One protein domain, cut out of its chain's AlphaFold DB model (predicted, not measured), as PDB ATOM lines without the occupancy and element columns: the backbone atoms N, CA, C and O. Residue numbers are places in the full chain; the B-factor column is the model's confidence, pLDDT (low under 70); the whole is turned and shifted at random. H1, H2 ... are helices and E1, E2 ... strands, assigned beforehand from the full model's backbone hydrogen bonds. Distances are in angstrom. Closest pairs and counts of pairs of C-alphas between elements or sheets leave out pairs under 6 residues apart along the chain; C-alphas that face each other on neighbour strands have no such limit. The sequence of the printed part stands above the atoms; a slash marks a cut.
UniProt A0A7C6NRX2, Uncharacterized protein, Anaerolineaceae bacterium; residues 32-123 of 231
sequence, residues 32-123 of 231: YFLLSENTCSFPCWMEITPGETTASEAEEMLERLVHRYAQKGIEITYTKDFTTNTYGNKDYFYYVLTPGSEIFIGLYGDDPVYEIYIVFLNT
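Overview. This is residues 32 to 123 of the 231 residues of an uncharacterized protein of Anaerolineaceae bacterium (UniProt A0A7C6NRX2). A twisted four-stranded sheet has helix H2 along one face, two layers. Printed are 92 residues, with H1 H2 E1 E2 E3 E4 in order, class mixed. The sheet E1 E2 E3 E4 is a meander, each strand antiparallel beside the one before. The whole is compact, radius of gyration of the C-alphas 13.2 A, spanning 41 by 25 by 22 A.

Along the chain. E1 is residues 77 to 84, E2 90 to 98, E3 101 to 107, E4 113 to 120, ending at C-alpha 120 (34.789, -19.898, -47.349). H2, residues 55 to 71, is 24.7 A long; H1, 33 to 36, begins at C-alpha 33 (32.392, -30.898, -46.181).

Arrangement. In hairpin E2 and E3, N 96 and O 103 are within hydrogen-bond range, 2.8 A. H2 runs along E2, 14 degrees on the local plane, height over the sheet 9.5 A. H1 only grazes it. Every O i to N i+4 pair in H2 is within range.

Size, cuts and confidence. The link H1 to H2 is long; pLDDT is under 70 at residues 32 to 39 and 110.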
ATOM      1  N   TYR A  32      30.191 -27.369 -46.941       57.72
ATOM      2  CA  TYR A  32      30.896 -27.383 -45.682       57.72
ATOM      3  C   TYR A  32      31.390 -28.812 -45.390       57.72
ATOM      4  O   TYR A  32      31.395 -29.259 -44.242       57.72
ATOM      5  N   PHE A  33      31.770 -29.586 -46.415       63.47
ATOM      6  CA  PHE A  33      32.392 -30.898 -46.181       63.47
ATOM      7  C   PHE A  33      33.666 -30.745 -45.325       63.47
ATOM      8  O   PHE A  33      33.969 -31.621 -44.524       63.47
ATOM      9  N   LEU A  34      34.339 -29.588 -45.415       65.38
ATOM     10  CA  LEU A  34      35.389 -29.165 -44.490       65.38
ATOM     11  C   LEU A  34      34.957 -29.230 -43.022       65.38
ATOM     12  O   LEU A  34      35.695 -29.773 -42.208       65.38
ATOM     13  N   LEU A  35      33.766 -28.710 -42.698       67.00
ATOM     14  CA  LEU A  35      33.247 -28.679 -41.327       67.00
ATOM     15  C   LEU A  35      32.845 -30.079 -40.837       67.00
ATOM     16  O   LEU A  35      32.956 -30.376 -39.655       67.00
ATOM     17  N   SER A  36      32.359 -30.934 -41.740       65.19
ATOM     18  CA  SER A  36      31.692 -32.195 -41.378       65.19
ATOM     19  C   SER A  36      32.572 -33.445 -41.479       65.19
ATOM     20  O   SER A  36      32.293 -34.434 -40.802       65.19
ATOM     21  N   GLU A  37      33.649 -33.426 -42.266       65.69
ATOM     22  CA  GLU A  37      34.643 -34.505 -42.317       65.69
ATOM     23  C   GLU A  37      35.885 -34.106 -41.519       65.69
ATOM     24  O   GLU A  37      36.937 -33.789 -42.071       65.69
ATOM     25  N   ASN A  38      35.757 -34.120 -40.192       57.62
ATOM     26  CA  ASN A  38      36.901 -33.890 -39.324       57.62
ATOM     27  C   ASN A  38      37.733 -35.176 -39.180       57.62
ATOM     28  O   ASN A  38      37.356 -36.095 -38.452       57.62
ATOM     29  N   THR A  39      38.856 -35.264 -39.895       66.94
ATOM     30  CA  THR A  39      39.741 -36.440 -39.869       66.94
ATOM     31  C   THR A  39      40.898 -36.313 -38.874       66.94
ATOM     32  O   THR A  39      41.650 -37.273 -38.713       66.94
ATOM     33  N   CYS A  40      41.071 -35.166 -38.204       73.94
ATOM     34  CA  CYS A  40      42.167 -34.937 -37.259       73.94
ATOM     35  C   CYS A  40      41.867 -33.811 -36.247       73.94
ATOM     36  O   CYS A  40      40.849 -33.141 -36.320       73.94
ATOM     37  N   SER A  41      42.715 -33.625 -35.232       77.56
ATOM     38  CA  SER A  41      42.567 -32.520 -34.267       77.56
ATOM     39  C   SER A  41      43.357 -31.291 -34.721       77.56
ATOM     40  O   SER A  41      44.377 -31.437 -35.386       77.56
ATOM     41  N   PHE A  42      42.920 -30.084 -34.353       79.06
ATOM     42  CA  PHE A  42      43.674 -28.865 -34.663       79.06
ATOM     43  C   PHE A  42      45.125 -28.941 -34.159       79.06
ATOM     44  O   PHE A  42      45.350 -29.507 -33.087       79.06
ATOM     45  N   PRO A  43      46.104 -28.381 -34.900       80.81
ATOM     46  CA  PRO A  43      45.999 -27.581 -36.132       80.81
ATOM     47  C   PRO A  43      46.059 -28.387 -37.445       80.81
ATOM     48  O   PRO A  43      46.615 -27.908 -38.429       80.81
ATOM     49  N   CYS A  44      45.505 -29.595 -37.492       85.62
ATOM     50  CA  CYS A  44      45.483 -30.395 -38.711       85.62
ATOM     51  C   CYS A  44      44.241 -30.132 -39.577       85.62
ATOM     52  O   CYS A  44      43.126 -29.970 -39.071       85.62
ATOM     53  N   TRP A  45      44.437 -30.159 -40.894       88.44
ATOM     54  CA  TRP A  45      43.379 -30.183 -41.896       88.44
ATOM     55  C   TRP A  45      43.583 -31.367 -42.844       88.44
ATOM     56  O   TRP A  45      44.590 -31.433 -43.539       88.44
ATOM     57  N   MET A  46      42.625 -32.300 -42.899       88.06
ATOM     58  CA  MET A  46      42.671 -33.456 -43.814       88.06
ATOM     59  C   MET A  46      43.996 -34.246 -43.754       88.06
ATOM     60  O   MET A  46      44.520 -34.659 -44.783       88.06
ATOM     61  N   GLU A  47      44.521 -34.468 -42.544       90.50
ATOM     62  CA  GLU A  47      45.828 -35.107 -42.265       90.50
ATOM     63  C   GLU A  47      47.068 -34.250 -42.595       90.50
ATOM     64  O   GLU A  47      48.184 -34.689 -42.324       90.50
ATOM     65  N   ILE A  48      46.894 -33.026 -43.102       92.12
ATOM     66  CA  ILE A  48      47.973 -32.056 -43.319       92.12
ATOM     67  C   ILE A  48      48.113 -31.182 -42.069       92.12
ATOM     68  O   ILE A  48      47.199 -30.435 -41.709       92.12
ATOM     69  N   THR A  49      49.274 -31.252 -41.427       92.44
ATOM     70  CA  THR A  49      49.613 -30.482 -40.228       92.44
ATOM     71  C   THR A  49      50.750 -29.510 -40.548       92.44
ATOM     72  O   THR A  49      51.858 -29.953 -40.877       92.44
ATOM     73  N   PRO A  50      50.527 -28.187 -40.426       91.62
ATOM     74  CA  PRO A  50      51.597 -27.209 -40.553       91.62
ATOM     75  C   PRO A  50      52.757 -27.495 -39.591       91.62
ATOM     76  O   PRO A  50      52.558 -27.662 -38.391       91.62
ATOM     77  N   GLY A  51      53.971 -27.536 -40.130       90.81
ATOM     78  CA  GLY A  51      55.224 -27.809 -39.433       90.81
ATOM     79  C   GLY A  51      55.591 -29.269 -39.248       90.81
ATOM     80  O   GLY A  51      56.712 -29.553 -38.831       90.81
ATOM     81  N   GLU A  52      54.707 -30.184 -39.634       91.81
ATOM     82  CA  GLU A  52      54.975 -31.622 -39.591       91.81
ATOM     83  C   GLU A  52      54.922 -32.243 -40.986       91.81
ATOM     84  O   GLU A  52      55.816 -32.999 -41.354       91.81
ATOM     85  N   THR A  53      53.909 -31.900 -41.784       93.56
ATOM     86  CA  THR A  53      53.712 -32.477 -43.116       93.56
ATOM     87  C   THR A  53      54.651 -31.833 -44.130       93.56
ATOM     88  O   THR A  53      54.589 -30.627 -44.362       93.56
ATOM     89  N   THR A  54      55.500 -32.632 -44.771       93.06
ATOM     90  CA  THR A  54      56.375 -32.193 -45.872       93.06
ATOM     91  C   THR A  54      55.584 -31.844 -47.132       93.06
ATOM     92  O   THR A  54      54.457 -32.303 -47.325       93.06
ATOM     93  N   ALA A  55      56.183 -31.070 -48.044       91.56
ATOM     94  CA  ALA A  55      55.550 -30.748 -49.324       91.56
ATOM     95  C   ALA A  55      55.147 -32.001 -50.132       91.56
ATOM     96  O   ALA A  55      54.064 -32.029 -50.713       91.56
ATOM     97  N   SER A  56      55.979 -33.052 -50.137       92.25
ATOM     98  CA  SER A  56      55.669 -34.315 -50.824       92.25
ATOM     99  C   SER A  56      54.524 -35.081 -50.163       92.25
ATOM    100  O   SER A  56      53.653 -35.592 -50.860       92.25
ATOM    101  N   GLU A  57      54.484 -35.133 -48.829       94.50
ATOM    102  CA  GLU A  57      53.382 -35.785 -48.108       94.50
ATOM    103  C   GLU A  57      52.062 -35.040 -48.322       94.50
ATOM    104  O   GLU A  57      51.029 -35.675 -48.531       94.50
ATOM    105  N   ALA A  58      52.095 -33.704 -48.327       94.25
ATOM    106  CA  ALA A  58      50.925 -32.885 -48.620       94.25
ATOM    107  C   ALA A  58      50.389 -33.172 -50.031       94.25
ATOM    108  O   ALA A  58      49.182 -33.329 -50.203       94.25
ATOM    109  N   GLU A  59      51.262 -33.307 -51.032       94.75
ATOM    110  CA  GLU A  59      50.857 -33.660 -52.397       94.75
ATOM    111  C   GLU A  59      50.192 -35.040 -52.464       94.75
ATOM    112  O   GLU A  59      49.090 -35.162 -52.996       94.75
ATOM    113  N   GLU A  60      50.782 -36.059 -51.835       95.00
ATOM    114  CA  GLU A  60      50.178 -37.397 -51.747       95.00
ATOM    115  C   GLU A  60      48.828 -37.383 -51.003       95.00
ATOM    116  O   GLU A  60      47.893 -38.111 -51.351       95.00
ATOM    117  N   MET A  61      48.693 -36.563 -49.957       94.44
ATOM    118  CA  MET A  61      47.429 -36.361 -49.241       94.44
ATOM    119  C   MET A  61      46.374 -35.708 -50.139       94.44
ATOM    120  O   MET A  61      45.237 -36.185 -50.169       94.44
ATOM    121  N   LEU A  62      46.744 -34.690 -50.920       94.75
ATOM    122  CA  LEU A  62      45.852 -34.024 -51.871       94.75
ATOM    123  C   LEU A  62      45.419 -34.959 -53.006       94.75
ATOM    124  O   LEU A  62      44.231 -35.007 -53.328       94.75
ATOM    125  N   GLU A  63      46.317 -35.769 -53.566       95.69
ATOM    126  CA  GLU A  63      45.962 -36.778 -54.576       95.69
ATOM    127  C   GLU A  63      44.946 -37.790 -54.030       95.69
ATOM    128  O   GLU A  63      43.928 -38.093 -54.672       95.69
ATOM    129  N   ARG A  64      45.181 -38.288 -52.809       92.88
ATOM    130  CA  ARG A  64      44.250 -39.196 -52.122       92.88
ATOM    131  C   ARG A  64      42.911 -38.521 -51.845       92.88
ATOM    132  O   ARG A  64      41.876 -39.178 -51.985       92.88
ATOM    133  N   LEU A  65      42.917 -37.238 -51.483       90.50
ATOM    134  CA  LEU A  65      41.715 -36.434 -51.272       90.50
ATOM    135  C   LEU A  65      40.901 -36.345 -52.568       90.50
ATOM    136  O   LEU A  65      39.740 -36.755 -52.584       90.50
ATOM    137  N   VAL A  66      41.520 -35.918 -53.672       92.69
ATOM    138  CA  VAL A  66      40.873 -35.829 -54.991       92.69
ATOM    139  C   VAL A  66      40.251 -37.168 -55.380       92.69
ATOM    140  O   VAL A  66      39.072 -37.224 -55.732       92.69
ATOM    141  N   HIS A  67      40.998 -38.269 -55.261       92.25
ATOM    142  CA  HIS A  67      40.487 -39.591 -55.615       92.25
ATOM    143  C   HIS A  67      39.302 -40.019 -54.737       92.25
ATOM    144  O   HIS A  67      38.278 -40.480 -55.248       92.25
ATOM    145  N   ARG A  68      39.419 -39.851 -53.414       87.69
ATOM    146  CA  ARG A  68      38.379 -40.209 -52.438       87.69
ATOM    147  C   ARG A  68      37.083 -39.441 -52.695       87.69
ATOM    148  O   ARG A  68      36.006 -40.029 -52.621       87.69
ATOM    149  N   TYR A  69      37.170 -38.149 -52.992       86.56
ATOM    150  CA  TYR A  69      35.991 -37.310 -53.210       86.56
ATOM    151  C   TYR A  69      35.392 -37.476 -54.608       86.56
ATOM    152  O   TYR A  69      34.165 -37.492 -54.731       86.56
ATOM    153  N   ALA A  70      36.205 -37.761 -55.626       90.25
ATOM    154  CA  ALA A  70      35.697 -38.143 -56.942       90.25
ATOM    155  C   ALA A  70      34.797 -39.392 -56.866       90.25
ATOM    156  O   ALA A  70      33.746 -39.439 -57.506       90.25
ATOM    157  N   GLN A  71      35.136 -40.376 -56.020       89.50
ATOM    158  CA  GLN A  71      34.287 -41.554 -55.771       89.50
ATOM    159  C   GLN A  71      32.937 -41.208 -55.116       89.50
ATOM    160  O   GLN A  71      31.968 -41.946 -55.291       89.50
ATOM    161  N   LYS A  72      32.863 -40.087 -54.390       86.38
ATOM    162  CA  LYS A  72      31.633 -39.543 -53.789       86.38
ATOM    163  C   LYS A  72      30.861 -38.618 -54.746       86.38
ATOM    164  O   LYS A  72      29.829 -38.078 -54.360       86.38
ATOM    165  N   GLY A  73      31.338 -38.420 -55.979       87.75
ATOM    166  CA  GLY A  73      30.740 -37.492 -56.944       87.75
ATOM    167  C   GLY A  73      31.011 -36.015 -56.636       87.75
ATOM    168  O   GLY A  73      30.266 -35.155 -57.099       87.75
ATOM    169  N   ILE A  74      32.048 -35.727 -55.848       85.75
ATOM    170  CA  ILE A  74      32.463 -34.376 -55.470       85.75
ATOM    171  C   ILE A  74      33.750 -34.031 -56.220       85.75
ATOM    172  O   ILE A  74      34.730 -34.772 -56.161       85.75
ATOM    173  N   GLU A  75      33.745 -32.900 -56.921       89.62
ATOM    174  CA  GLU A  75      34.916 -32.401 -57.638       89.62
ATOM    175  C   GLU A  75      35.794 -31.564 -56.704       89.62
ATOM    176  O   GLU A  75      35.354 -30.555 -56.153       89.62
ATOM    177  N   ILE A  76      37.038 -32.006 -56.531       90.62
ATOM    178  CA  ILE A  76      38.115 -31.261 -55.880       90.62
ATOM    179  C   ILE A  76      39.251 -31.179 -56.889       90.62
ATOM    180  O   ILE A  76      39.604 -32.187 -57.507       90.62
ATOM    181  N   THR A  77      39.835 -29.999 -57.041       93.81
ATOM    182  CA  THR A  77      41.027 -29.800 -57.865       93.81
ATOM    183  C   THR A  77      42.112 -29.152 -57.032       93.81
ATOM    184  O   THR A  77      41.830 -28.439 -56.070       93.81
ATOM    185  N   TYR A  78      43.367 -29.410 -57.386       96.12
ATOM    186  CA  TYR A  78      44.472 -28.647 -56.839       96.12
ATOM    187  C   TYR A  78      45.520 -28.363 -57.906       96.12
ATOM    188  O   TYR A  78      45.696 -29.128 -58.857       96.12
ATOM    189  N   THR A  79      46.218 -27.250 -57.737       96.12
ATOM    190  CA  THR A  79      47.348 -26.841 -58.569       96.12
ATOM    191  C   THR A  79      48.475 -26.354 -57.681       96.12
ATOM    192  O   THR A  79      48.233 -25.649 -56.705       96.12
ATOM    193  N   LYS A  80      49.715 -26.695 -58.032       94.19
ATOM    194  CA  LYS A  80      50.904 -26.105 -57.414       94.19
ATOM    195  C   LYS A  80      51.287 -24.842 -58.177       94.19
ATOM    196  O   LYS A  80      51.500 -24.913 -59.386       94.19
ATOM    197  N   ASP A  81      51.391 -23.722 -57.478       91.19
ATOM    198  CA  ASP A  81      51.780 -22.434 -58.056       91.19
ATOM    199  C   ASP A  81      52.754 -21.692 -57.125       91.19
ATOM    200  O   ASP A  81      53.192 -22.226 -56.099       91.19
ATOM    201  N   PHE A  82      53.159 -20.484 -57.507       90.12
ATOM    202  CA  PHE A  82      53.995 -19.615 -56.695       90.12
ATOM    203  C   PHE A  82      53.567 -18.152 -56.797       90.12
ATOM    204  O   PHE A  82      53.166 -17.661 -57.851       90.12
ATOM    205  N   THR A  83      53.726 -17.425 -55.696       87.56
ATOM    206  CA  THR A  83      53.686 -15.963 -55.676       87.56
ATOM    207  C   THR A  83      55.102 -15.419 -55.536       87.56
ATOM    208  O   THR A  83      56.037 -16.146 -55.200       87.56
ATOM    209  N   THR A  84      55.293 -14.143 -55.851       84.75
ATOM    210  CA  THR A  84      56.568 -13.454 -55.634       84.75
ATOM    211  C   THR A  84      56.377 -12.441 -54.518       84.75
ATOM    212  O   THR A  84      55.553 -11.537 -54.652       84.75
ATOM    213  N   ASN A  85      57.116 -12.585 -53.419       81.69
ATOM    214  CA  ASN A  85      57.024 -11.639 -52.310       81.69
ATOM    215  C   ASN A  85      57.720 -10.310 -52.620       81.69
ATOM    216  O   ASN A  85      58.365 -10.127 -53.655       81.69
ATOM    217  N   THR A  86      57.604  -9.361 -51.691       82.25
ATOM    218  CA  THR A  86      58.167  -8.007 -51.806       82.25
ATOM    219  C   THR A  86      59.689  -7.981 -51.985       82.25
ATOM    220  O   THR A  86      60.223  -6.976 -52.452       82.25
ATOM    221  N   TYR A  87      60.384  -9.079 -51.674       84.00
ATOM    222  CA  TYR A  87      61.829  -9.240 -51.853       84.00
ATOM    223  C   TYR A  87      62.212  -9.946 -53.163       84.00
ATOM    224  O   TYR A  87      63.398 -10.139 -53.425       84.00
ATOM    225  N   GLY A  88      61.239 -10.326 -53.997       84.06
ATOM    226  CA  GLY A  88      61.481 -11.029 -55.257       84.06
ATOM    227  C   GLY A  88      61.665 -12.543 -55.116       84.06
ATOM    228  O   GLY A  88      61.970 -13.203 -56.110       84.06
ATOM    229  N   ASN A  89      61.487 -13.106 -53.917       84.00
ATOM    230  CA  ASN A  89      61.570 -14.551 -53.707       84.00
ATOM    231  C   ASN A  89      60.246 -15.220 -54.086       84.00
ATOM    232  O   ASN A  89      59.180 -14.614 -53.963       84.00
ATOM    233  N   LYS A  90      60.330 -16.469 -54.552       86.06
ATOM    234  CA  LYS A  90      59.157 -17.280 -54.877       86.06
ATOM    235  C   LYS A  90      58.667 -18.012 -53.636       86.06
ATOM    236  O   LYS A  90      59.402 -18.845 -53.112       86.06
ATOM    237  N   ASP A  91      57.423 -17.757 -53.262       85.75
ATOM    238  CA  ASP A  91      56.725 -18.496 -52.216       85.75
ATOM    239  C   ASP A  91      55.757 -19.461 -52.899       85.75
ATOM    240  O   ASP A  91      54.885 -19.047 -53.668       85.75
ATOM    241  N   TYR A  92      55.966 -20.757 -52.688       90.94
ATOM    242  CA  TYR A  92      55.205 -21.809 -53.353       90.94
ATOM    243  C   TYR A  92      53.969 -22.176 -52.538       90.94
ATOM    244  O   TYR A  92      53.992 -22.127 -51.309       90.94
ATOM    245  N   PHE A  93      52.904 -22.586 -53.218       94.00
ATOM    246  CA  PHE A  93      51.689 -23.049 -52.558       94.00
ATOM    247  C   PHE A  93      50.936 -24.085 -53.389       94.00
ATOM    248  O   PHE A  93      51.031 -24.109 -54.620       94.00
ATOM    249  N   TYR A  94      50.154 -24.926 -52.715       95.88
ATOM    250  CA  TYR A  94      49.047 -25.629 -53.358       95.88
ATOM    251  C   TYR A  94      47.783 -24.779 -53.231       95.88
ATOM    252  O   TYR A  94      47.401 -24.389 -52.130       95.88
ATOM    253  N   TYR A  95      47.140 -24.498 -54.359       96.19
ATOM    254  CA  TYR A  95      45.788 -23.958 -54.418       96.19
ATOM    255  C   TYR A  95      44.820 -25.111 -54.605       96.19
ATOM    256  O   TYR A  95      44.923 -25.826 -55.600       96.19
ATOM    257  N   VAL A  96      43.907 -25.303 -53.661       94.44
ATOM    258  CA  VAL A  96      42.907 -26.368 -53.686       94.44
ATOM    259  C   VAL A  96      41.530 -25.732 -53.786       94.44
ATOM    260  O   VAL A  96      41.128 -24.951 -52.922       94.44
ATOM    261  N   LEU A  97      40.794 -26.087 -54.832       92.25
ATOM    262  CA  LEU A  97      39.419 -25.657 -55.025       92.25
ATOM    263  C   LEU A  97      38.477 -26.789 -54.642       92.25
ATOM    264  O   LEU A  97      38.612 -27.933 -55.084       92.25
ATOM    265  N   THR A  98      37.497 -26.446 -53.820       88.25
ATOM    266  CA  THR A  98      36.523 -27.387 -53.282       88.25
ATOM    267  C   THR A  98      35.128 -26.756 -53.293       88.25
ATOM    268  O   THR A  98      35.014 -25.528 -53.358       88.25
ATOM    269  N   PRO A  99      34.033 -27.533 -53.221       85.94
ATOM    270  CA  PRO A  99      32.700 -26.942 -53.183       85.94
ATOM    271  C   PRO A  99      32.506 -26.065 -51.941       85.94
ATOM    272  O   PRO A  99      32.401 -26.575 -50.829       85.94
ATOM    273  N   GLY A 100      32.414 -24.750 -52.150       85.19
ATOM    274  CA  GLY A 100      32.172 -23.774 -51.087       85.19
ATOM    275  C   GLY A 100      33.424 -23.202 -50.425       85.19
ATOM    276  O   GLY A 100      33.272 -22.363 -49.541       85.19
ATOM    277  N   SER A 101      34.631 -23.574 -50.861       89.12
ATOM    278  CA  SER A 101      35.873 -23.057 -50.275       89.12
ATOM    279  C   SER A 101      37.079 -23.110 -51.206       89.12
ATOM    280  O   SER A 101      37.234 -24.035 -52.011       89.12
ATOM    281  N   GLU A 102      37.970 -22.144 -51.015       92.81
ATOM    282  CA  GLU A 102      39.300 -22.081 -51.618       92.81
ATOM    283  C   GLU A 102      40.349 -22.244 -50.526       92.81
ATOM    284  O   GLU A 102      40.211 -21.683 -49.440       92.81
ATOM    285  N   ILE A 103      41.384 -23.032 -50.790       93.31
ATOM    286  CA  ILE A 103      42.379 -23.390 -49.781       93.31
ATOM    287  C   ILE A 103      43.769 -23.153 -50.350       93.31
ATOM    288  O   ILE A 103      44.088 -23.596 -51.451       93.31
ATOM    289  N   PHE A 104      44.602 -22.479 -49.573       95.00
ATOM    290  CA  PHE A 104      45.988 -22.179 -49.883       95.00
ATOM    291  C   PHE A 104      46.863 -22.901 -48.868       95.00
ATOM    292  O   PHE A 104      46.718 -22.698 -47.666       95.00
ATOM    293  N   ILE A 105      47.752 -23.763 -49.344       94.88
ATOM    294  CA  ILE A 105      48.687 -24.517 -48.504       94.88
ATOM    295  C   ILE A 105      50.082 -24.003 -48.820       94.88
ATOM    296  O   ILE A 105      50.606 -24.279 -49.901       94.88
ATOM    297  N   GLY A 106      50.655 -23.229 -47.906       93.31
ATOM    298  CA  GLY A 106      51.948 -22.583 -48.085       93.31
ATOM    299  C   GLY A 106      53.115 -23.551 -47.900       93.31
ATOM    300  O   GLY A 106      53.144 -24.337 -46.951       93.31
ATOM    301  N   LEU A 107      54.103 -23.467 -48.795       89.69
ATOM    302  CA  LEU A 107      55.304 -24.304 -48.818       89.69
ATOM    303  C   LEU A 107      56.575 -23.449 -48.728       89.69
ATOM    304  O   LEU A 107      56.719 -22.465 -49.456       89.69
ATOM    305  N   TYR A 108      57.546 -23.889 -47.926       74.75
ATOM    306  CA  TYR A 108      58.916 -23.363 -47.944       74.75
ATOM    307  C   TYR A 108      59.846 -24.306 -48.724       74.75
ATOM    308  O   TYR A 108      60.645 -25.037 -48.160       74.75
ATOM    309  N   GLY A 109      59.760 -24.322 -50.056       70.19
ATOM    310  CA  GLY A 109      60.603 -25.223 -50.858       70.19
ATOM    311  C   GLY A 109      60.350 -26.704 -50.532       70.19
ATOM    312  O   GLY A 109      59.239 -27.178 -50.759       70.19
ATOM    313  N   ASP A 110      61.373 -27.406 -50.025       68.00
ATOM    314  CA  ASP A 110      61.286 -28.806 -49.564       68.00
ATOM    315  C   ASP A 110      60.949 -28.930 -48.060       68.00
ATOM    316  O   ASP A 110      60.810 -30.043 -47.545       68.00
ATOM    317  N   ASP A 111      60.820 -27.810 -47.344       80.06
ATOM    318  CA  ASP A 111      60.455 -27.786 -45.926       80.06
ATOM    319  C   ASP A 111      58.968 -28.153 -45.716       80.06
ATOM    320  O   ASP A 111      58.168 -28.160 -46.664       80.06
ATOM    321  N   PRO A 112      58.566 -28.461 -44.467       88.31
ATOM    322  CA  PRO A 112      57.169 -28.684 -44.126       88.31
ATOM    323  C   PRO A 112      56.242 -27.537 -44.539       88.31
ATOM    324  O   PRO A 112      56.638 -26.370 -44.600       88.31
ATOM    325  N   VAL A 113      54.974 -27.884 -44.768       92.44
ATOM    326  CA  VAL A 113      53.861 -26.938 -44.903       92.44
ATOM    327  C   VAL A 113      53.930 -25.948 -43.746       92.44
ATOM    328  O   VAL A 113      53.981 -26.367 -42.593       92.44
ATOM    329  N   TYR A 114      53.931 -24.645 -44.015       90.25
ATOM    330  CA  TYR A 114      54.028 -23.645 -42.941       90.25
ATOM    331  C   TYR A 114      52.672 -23.069 -42.542       90.25
ATOM    332  O   TYR A 114      52.470 -22.729 -41.372       90.25
ATOM    333  N   GLU A 115      51.739 -23.014 -43.490       92.00
ATOM    334  CA  GLU A 115      50.387 -22.518 -43.275       92.00
ATOM    335  C   GLU A 115      49.362 -23.241 -44.147       92.00
ATOM    336  O   GLU A 115      49.664 -23.715 -45.245       92.00
ATOM    337  N   ILE A 116      48.127 -23.280 -43.657       93.12
ATOM    338  CA  ILE A 116      46.941 -23.601 -44.443       93.12
ATOM    339  C   ILE A 116      45.945 -22.472 -44.213       93.12
ATOM    340  O   ILE A 116      45.528 -22.215 -43.081       93.12
ATOM    341  N   TYR A 117      45.551 -21.810 -45.289       93.38
ATOM    342  CA  TYR A 117      44.563 -20.747 -45.286       93.38
ATOM    343  C   TYR A 117      43.335 -21.181 -46.081       93.38
ATOM    344  O   TYR A 117      43.422 -21.440 -47.277       93.38
ATOM    345  N   ILE A 118      42.192 -21.277 -45.412       92.19
ATOM    346  CA  ILE A 118      40.914 -21.671 -46.006       92.19
ATOM    347  C   ILE A 118      40.010 -20.447 -46.054       92.19
ATOM    348  O   ILE A 118      39.702 -19.874 -45.013       92.19
ATOM    349  N   VAL A 119      39.531 -20.102 -47.244       92.19
ATOM    350  CA  VAL A 119      38.512 -19.078 -47.482       92.19
ATOM    351  C   VAL A 119      37.189 -19.765 -47.789       92.19
ATOM    352  O   VAL A 119      37.112 -20.598 -48.694       92.19
ATOM    353  N   PHE A 120      36.131 -19.408 -47.066       89.00
ATOM    354  CA  PHE A 120      34.789 -19.898 -47.349       89.00
ATOM    355  C   PHE A 120      34.118 -19.028 -48.418       89.00
ATOM    356  O   PHE A 120      33.869 -17.844 -48.218       89.00
ATOM    357  N   LEU A 121      33.790 -19.632 -49.563       86.56
ATOM    358  CA  LEU A 121      32.988 -19.002 -50.620       86.56
ATOM    359  C   LEU A 121      31.495 -19.004 -50.269       86.56
ATOM    360  O   LEU A 121      30.759 -18.097 -50.650       86.56
ATOM    361  N   ASN A 122      31.058 -20.028 -49.536       82.12
ATOM    362  CA  ASN A 122      29.776 -20.054 -48.849       82.12
ATOM    363  C   ASN A 122      30.095 -19.983 -47.362       82.12
ATOM    364  O   ASN A 122      30.574 -20.964 -46.809       82.12
ATOM    365  N   THR A 123      29.904 -18.833 -46.727       82.69
ATOM    366  CA  THR A 123      30.307 -18.621 -45.333       82.69
ATOM    367  C   THR A 123      29.359 -19.361 -44.383       82.69
ATOM    368  O   THR A 123      28.143 -19.272 -44.571       82.69
TER     369      THR A 123